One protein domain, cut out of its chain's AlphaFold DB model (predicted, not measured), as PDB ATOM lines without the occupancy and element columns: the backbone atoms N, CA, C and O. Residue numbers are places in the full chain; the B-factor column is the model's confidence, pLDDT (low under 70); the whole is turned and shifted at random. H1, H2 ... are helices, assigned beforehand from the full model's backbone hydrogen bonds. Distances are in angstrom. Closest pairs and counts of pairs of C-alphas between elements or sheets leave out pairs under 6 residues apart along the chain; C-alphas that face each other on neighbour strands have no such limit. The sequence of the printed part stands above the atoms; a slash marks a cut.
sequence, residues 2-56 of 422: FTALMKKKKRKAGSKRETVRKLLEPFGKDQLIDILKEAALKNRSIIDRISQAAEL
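This is residues 2 to 56 of the 422 residues of the protein "RNA recognition motif domain" of Macleaya cordata (UniProt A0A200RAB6). A long helix, H1, sticks out as a free arm with residues 2 to 23, and beyond its far end two shorter helices, H2 and H3, meet at a corner as a V. The 55 printed residues hold three named helices, in the order H1, H2, H3, and no named strand: all helix. The whole is only just loose, close to extended, with a radius of gyration of the C-alphas of 14.8 A, and elongated, spanning 40 by 26 by 23 A.

H1, residues 2 to 24, is close to but not clearly touching H2, residues 29 to 42; their closest C-alphas, Leu 24 and Leu 32, are 7.5 A apart. They run opposite ways at a steep tilt of 48 degrees. H2 and H3, residues 44 to 56, touch only at the corner, the closest C-alphas, Ala 40 and Ile 46, being 5.0 A apart; they run opposite ways at a steep tilt of 52 degrees. H1 and H3 are apart. Every O i to N i+4 pair is within hydrogen-bond range in H1 and H2, and 8 of 9 in H3.

H1 measures 33.5 A from C-alpha 2 at (94.932, 102.668, 94.139) to C-alpha 24, H2 19.9 A, and H3 18.5 A, ending at C-alpha 56 at (126.941, 109.369, 75.339).

The C-alphas of Phe 2 and Asp 30, the two farthest apart, are 43.3 A apart. The printed part has no cut, and both links are tight. Residues 2 to 3 and 6 to 13 have pLDDT under 70.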
ATOM      1  N   PHE A   2      93.490 102.528  94.459       59.97
ATOM      2  CA  PHE A   2      94.932 102.668  94.139       59.97
ATOM      3  C   PHE A   2      95.279 103.512  92.890       59.97
ATOM      4  O   PHE A   2      96.118 104.412  92.955       59.97
ATOM      5  N   THR A   3      94.594 103.281  91.765       66.50
ATOM      6  CA  THR A   3      94.830 103.964  90.479       66.50
ATOM      7  C   THR A   3      94.662 105.485  90.567       66.50
ATOM      8  O   THR A   3      95.449 106.235  89.986       66.50
ATOM      9  N   ALA A   4      93.684 105.965  91.342       70.12
ATOM     10  CA  ALA A   4      93.460 107.394  91.560       70.12
ATOM     11  C   ALA A   4      94.577 108.020  92.410       70.12
ATOM     12  O   ALA A   4      95.041 109.123  92.109       70.12
ATOM     13  N   LEU A   5      95.070 107.292  93.420       70.19
ATOM     14  CA  LEU A   5      96.183 107.728  94.267       70.19
ATOM     15  C   LEU A   5      97.475 107.875  93.443       70.19
ATOM     16  O   LEU A   5      98.144 108.908  93.514       70.19
ATOM     17  N   MET A   6      97.768 106.897  92.577       69.19
ATOM     18  CA  MET A   6      98.884 106.951  91.623       69.19
ATOM     19  C   MET A   6      98.755 108.125  90.641       69.19
ATOM     20  O   MET A   6      99.727 108.851  90.418       69.19
ATOM     21  N   LYS A   7      97.553 108.380  90.099       68.81
ATOM     22  CA  LYS A   7      97.286 109.515  89.192       68.81
ATOM     23  C   LYS A   7      97.486 110.864  89.908       68.81
ATOM     24  O   LYS A   7      98.121 111.761  89.349       68.81
ATOM     25  N   LYS A   8      97.052 110.992  91.171       68.69
ATOM     26  CA  LYS A   8      97.255 112.189  92.019       68.69
ATOM     27  C   LYS A   8      98.739 112.393  92.383       68.69
ATOM     28  O   LYS A   8      99.229 113.523  92.308       68.69
ATOM     29  N   LYS A   9      99.483 111.316  92.679       67.62
ATOM     30  CA  LYS A   9     100.936 111.344  92.961       67.62
ATOM     31  C   LYS A   9     101.757 111.727  91.718       67.62
ATOM     32  O   LYS A   9     102.612 112.605  91.824       67.62
ATOM     33  N   LYS A  10     101.447 111.176  90.532       64.88
ATOM     34  CA  LYS A  10     102.078 111.580  89.254       64.88
ATOM     35  C   LYS A  10     101.846 113.065  88.931       64.88
ATOM     36  O   LYS A  10     102.814 113.752  88.615       64.88
ATOM     37  N   ARG A  11     100.617 113.594  89.076       64.69
ATOM     38  CA  ARG A  11     100.334 115.028  88.823       64.69
ATOM     39  C   ARG A  11     101.129 115.960  89.755       64.69
ATOM     40  O   ARG A  11     101.747 116.900  89.265       64.69
ATOM     41  N   LYS A  12     101.203 115.668  91.065       64.12
ATOM     42  CA  LYS A  12     102.040 116.454  92.003       64.12
ATOM     43  C   LYS A  12     103.545 116.365  91.690       64.12
ATOM     44  O   LYS A  12     104.252 117.356  91.853       64.12
ATOM     45  N   ALA A  13     104.040 115.214  91.228       65.31
ATOM     46  CA  ALA A  13     105.448 115.048  90.852       65.31
ATOM     47  C   ALA A  13     105.827 115.806  89.563       65.31
ATOM     48  O   ALA A  13     106.934 116.334  89.483       65.31
ATOM     49  N   GLY A  14     104.918 115.888  88.583       70.56
ATOM     50  CA  GLY A  14     105.110 116.692  87.369       70.56
ATOM     51  C   GLY A  14     105.263 118.180  87.686       70.56
ATOM     52  O   GLY A  14     106.289 118.769  87.359       70.56
ATOM     53  N   SER A  15     104.302 118.743  88.429       77.06
ATOM     54  CA  SER A  15     104.325 120.148  88.863       77.06
ATOM     55  C   SER A  15     105.634 120.526  89.572       77.06
ATOM     56  O   SER A  15     106.274 121.492  89.168       77.06
ATOM     57  N   LYS A  16     106.110 119.723  90.542       78.31
ATOM     58  CA  LYS A  16     107.389 120.001  91.227       78.31
ATOM     59  C   LYS A  16     108.598 120.045  90.280       78.31
ATOM     60  O   LYS A  16     109.483 120.870  90.484       78.31
ATOM     61  N   ARG A  17     108.653 119.184  89.255       79.81
ATOM     62  CA  ARG A  17     109.745 119.201  88.257       79.81
ATOM     63  C   ARG A  17     109.701 120.454  87.385       79.81
ATOM     64  O   ARG A  17     110.750 120.999  87.063       79.81
ATOM     65  N   GLU A  18     108.506 120.912  87.027       80.50
ATOM     66  CA  GLU A  18     108.329 122.129  86.235       80.50
ATOM     67  C   GLU A  18     108.691 123.391  87.035       80.50
ATOM     68  O   GLU A  18     109.383 124.259  86.511       80.50
ATOM     69  N   THR A  19     108.328 123.454  88.323       87.19
ATOM     70  CA  THR A  19     108.787 124.515  89.236       87.19
ATOM     71  C   THR A  19     110.314 124.555  89.316       87.19
ATOM     72  O   THR A  19     110.897 125.618  89.149       87.19
ATOM     73  N   VAL A  20     110.977 123.404  89.500       85.62
ATOM     74  CA  VAL A  20     112.451 123.339  89.526       85.62
ATOM     75  C   VAL A  20     113.060 123.797  88.196       85.62
ATOM     76  O   VAL A  20     114.044 124.525  88.218       85.62
ATOM     77  N   ARG A  21     112.468 123.454  87.041       86.19
ATOM     78  CA  ARG A  21     112.954 123.954  85.742       86.19
ATOM     79  C   ARG A  21     112.894 125.484  85.659       86.19
ATOM     80  O   ARG A  21     113.900 126.085  85.309       86.19
ATOM     81  N   LYS A  22     111.762 126.095  86.027       90.56
ATOM     82  CA  LYS A  22     111.581 127.562  86.013       90.56
ATOM     83  C   LYS A  22     112.486 128.282  87.020       90.56
ATOM     84  O   LYS A  22     112.884 129.412  86.779       90.56
ATOM     85  N   LEU A  23     112.840 127.623  88.127       87.56
ATOM     86  CA  LEU A  23     113.815 128.142  89.091       87.56
ATOM     87  C   LEU A  23     115.263 128.055  88.589       87.56
ATOM     88  O   LEU A  23     116.057 128.899  88.972       87.56
ATOM     89  N   LEU A  24     115.616 127.069  87.755       88.50
ATOM     90  CA  LEU A  24     116.973 126.915  87.201       88.50
ATOM     91  C   LEU A  24     117.209 127.737  85.920       88.50
ATOM     92  O   LEU A  24     118.351 128.040  85.595       88.50
ATOM     93  N   GLU A  25     116.146 128.106  85.208       87.81
ATOM     94  CA  GLU A  25     116.173 128.903  83.973       87.81
ATOM     95  C   GLU A  25     116.907 130.265  84.062       87.81
ATOM     96  O   GLU A  25     117.645 130.567  83.125       87.81
ATOM     97  N   PRO A  26     116.802 131.068  85.144       92.94
ATOM     98  CA  PRO A  26     117.545 132.330  85.268       92.94
ATOM     99  C   PRO A  26     119.015 132.191  85.717       92.94
ATOM    100  O   PRO A  26     119.709 133.205  85.790       92.94
ATOM    101  N   PHE A  27     119.508 130.992  86.054       90.00
ATOM    102  CA  PHE A  27     120.885 130.818  86.540       90.00
ATOM    103  C   PHE A  27     121.908 130.747  85.398       90.00
ATOM    104  O   PHE A  27     121.685 130.116  84.364       90.00
ATOM    105  N   GLY A  28     123.084 131.344  85.619       90.44
ATOM    106  CA  GLY A  28     124.212 131.245  84.690       90.44
ATOM    107  C   GLY A  28     124.772 129.820  84.596       90.44
ATOM    108  O   GLY A  28     124.664 129.035  85.539       90.44
ATOM    109  N   LYS A  29     125.424 129.486  83.471       90.31
ATOM    110  CA  LYS A  29     126.015 128.152  83.233       90.31
ATOM    111  C   LYS A  29     126.928 127.707  84.376       90.31
ATOM    112  O   LYS A  29     126.824 126.572  84.827       90.31
ATOM    113  N   ASP A  30     127.776 128.604  84.859       91.25
ATOM    114  CA  ASP A  30     128.778 128.309  85.884       91.25
ATOM    115  C   ASP A  30     128.124 128.082  87.257       91.25
ATOM    116  O   ASP A  30     128.433 127.109  87.940       91.25
ATOM    117  N   GLN A  31     127.103 128.878  87.601       92.25
ATOM    118  CA  GLN A  31     126.282 128.662  88.799       92.25
ATOM    119  C   GLN A  31     125.539 127.318  88.747       92.25
ATOM    120  O   GLN A  31     125.486 126.600  89.744       92.25
ATOM    121  N   LEU A  32     124.995 126.943  87.583       91.62
ATOM    122  CA  LEU A  32     124.372 125.632  87.378       91.62
ATOM    123  C   LEU A  32     125.388 124.488  87.515       91.62
ATOM    124  O   LEU A  32     125.040 123.442  88.064       91.62
ATOM    125  N   ILE A  33     126.631 124.680  87.062       92.38
ATOM    126  CA  ILE A  33     127.725 123.712  87.226       92.38
ATOM    127  C   ILE A  33     128.095 123.550  88.706       92.38
ATOM    128  O   ILE A  33     128.198 122.411  89.162       92.38
ATOM    129  N   ASP A  34     128.240 124.632  89.475       91.62
ATOM    130  CA  ASP A  34     128.573 124.542  90.905       91.62
ATOM    131  C   ASP A  34     127.428 123.945  91.744       91.62
ATOM    132  O   ASP A  34     127.673 123.045  92.551       91.62
ATOM    133  N   ILE A  35     126.169 124.324  91.486       91.12
ATOM    134  CA  ILE A  35     124.990 123.693  92.114       91.12
ATOM    135  C   ILE A  35     124.944 122.189  91.791       91.12
ATOM    136  O   ILE A  35     124.686 121.363  92.673       91.12
ATOM    137  N   LEU A  36     125.217 121.805  90.538       91.00
ATOM    138  CA  LEU A  36     125.230 120.404  90.113       91.00
ATOM    139  C   LEU A  36     126.396 119.619  90.734       91.00
ATOM    140  O   LEU A  36     126.210 118.467  91.124       91.00
ATOM    141  N   LYS A  37     127.570 120.238  90.869       92.06
ATOM    142  CA  LYS A  37     128.776 119.698  91.519       92.06
ATOM    143  C   LYS A  37     128.549 119.457  93.011       92.06
ATOM    144  O   LYS A  37     128.826 118.358  93.491       92.06
ATOM    145  N   GLU A  38     127.958 120.412  93.728       92.44
ATOM    146  CA  GLU A  38     127.509 120.205  95.110       92.44
ATOM    147  C   GLU A  38     126.485 119.067  95.224       92.44
ATOM    148  O   GLU A  38     126.609 118.193  96.087       92.44
ATOM    149  N   ALA A  39     125.470 119.060  94.355       91.12
ATOM    150  CA  ALA A  39     124.430 118.037  94.368       91.12
ATOM    151  C   ALA A  39     124.994 116.635  94.070       91.12
ATOM    152  O   ALA A  39     124.537 115.662  94.674       91.12
ATOM    153  N   ALA A  40     125.997 116.542  93.193       92.69
ATOM    154  CA  ALA A  40     126.705 115.315  92.842       92.69
ATOM    155  C   ALA A  40     127.567 114.784  93.996       92.69
ATOM    156  O   ALA A  40     127.482 113.597  94.306       92.69
ATOM    157  N   LEU A  41     128.312 115.650  94.696       92.31
ATOM    158  CA  LEU A  41     129.040 115.270  95.917       92.31
ATOM    159  C   LEU A  41     128.092 114.739  97.008       92.31
ATOM    160  O   LEU A  41     128.436 113.801  97.722       92.31
ATOM    161  N   LYS A  42     126.882 115.305  97.103       93.69
ATOM    162  CA  LYS A  42     125.840 114.889  98.057       93.69
ATOM    163  C   LYS A  42     125.068 113.630  97.614       93.69
ATOM    164  O   LYS A  42     124.509 112.945  98.463       93.69
ATOM    165  N   ASN A  43     125.006 113.311  96.314       93.81
ATOM    166  CA  ASN A  43     124.200 112.208  95.767       93.81
ATOM    167  C   ASN A  43     124.913 111.479  94.614       93.81
ATOM    168  O   ASN A  43     124.918 111.948  93.473       93.81
ATOM    169  N   ARG A  44     125.402 110.257  94.867       93.56
ATOM    170  CA  ARG A  44     126.115 109.453  93.854       93.56
ATOM    171  C   ARG A  44     125.300 109.180  92.581       93.56
ATOM    172  O   ARG A  44     125.851 109.258  91.490       93.56
ATOM    173  N   SER A  45     123.981 109.018  92.691       93.56
ATOM    174  CA  SER A  45     123.078 108.839  91.541       93.56
ATOM    175  C   SER A  45     123.039 110.031  90.568       93.56
ATOM    176  O   SER A  45     122.571 109.889  89.435       93.56
ATOM    177  N   ILE A  46     123.534 111.204  90.979       91.94
ATOM    178  CA  ILE A  46     123.768 112.355  90.098       91.94
ATOM    179  C   ILE A  46     125.126 112.214  89.386       91.94
ATOM    180  O   ILE A  46     125.179 112.440  88.180       91.94
ATOM    181  N   ILE A  47     126.186 111.751  90.068       91.25
ATOM    182  CA  ILE A  47     127.490 111.422  89.450       91.25
ATOM    183  C   ILE A  47     127.311 110.366  88.354       91.25
ATOM    184  O   ILE A  47     127.823 110.540  87.248       91.25
ATOM    185  N   ASP A  48     126.555 109.303  88.632       91.69
ATOM    186  CA  ASP A  48     126.322 108.208  87.683       91.69
ATOM    187  C   ASP A  48     125.598 108.720  86.421       91.69
ATOM    188  O   ASP A  48     125.946 108.357  85.298       91.69
ATOM    189  N   ARG A  49     124.641 109.645  86.589       92.12
ATOM    190  CA  ARG A  49     123.907 110.294  85.488       92.12
ATOM    191  C   ARG A  49     124.743 111.286  84.687       92.12
ATOM    192  O   ARG A  49     124.621 111.303  83.465       92.12
ATOM    193  N   ILE A  50     125.577 112.095  85.341       90.94
ATOM    194  CA  ILE A  50     126.522 112.997  84.660       90.94
ATOM    195  C   ILE A  50     127.521 112.165  83.853       90.94
ATOM    196  O   ILE A  50     127.782 112.471  82.694       90.94
ATOM    197  N   SER A  51     128.023 111.080  84.443       90.31
ATOM    198  CA  SER A  51     128.965 110.165  83.798       90.31
ATOM    199  C   SER A  51     128.327 109.471  82.593       90.31
ATOM    200  O   SER A  51     128.908 109.495  81.515       90.31
ATOM    201  N   GLN A  52     127.103 108.948  82.726       91.50
ATOM    202  CA  GLN A  52     126.353 108.349  81.616       91.50
ATOM    203  C   GLN A  52     126.040 109.359  80.500       91.50
ATOM    204  O   GLN A  52     126.153 109.018  79.325       91.50
ATOM    205  N   ALA A  53     125.679 110.602  80.835       91.19
ATOM    206  CA  ALA A  53     125.477 111.652  79.837       91.19
ATOM    207  C   ALA A  53     126.786 111.982  79.097       91.19
ATOM    208  O   ALA A  53     126.800 112.030  77.869       91.19
ATOM    209  N   ALA A  54     127.894 112.126  79.830       89.88
ATOM    210  CA  ALA A  54     129.210 112.408  79.263       89.88
ATOM    211  C   ALA A  54     129.805 111.236  78.454       89.88
ATOM    212  O   ALA A  54     130.648 111.459  77.588       89.88
ATOM    213  N   GLU A  55     129.372 110.002  78.724       88.94
ATOM    214  CA  GLU A  55     129.727 108.807  77.951       88.94
ATOM    215  C   GLU A  55     128.922 108.695  76.647       88.94
ATOM    216  O   GLU A  55     129.377 108.078  75.692       88.94
ATOM    217  N   LEU A  56     127.738 109.311  76.569       89.44
ATOM    218  CA  LEU A  56     126.941 109.369  75.339       89.44
ATOM    219  C   LEU A  56     127.307 110.583  74.468       89.44
ATOM    220  O   LEU A  56     127.269 110.491  73.239       89.44
TER     221      LEU A  56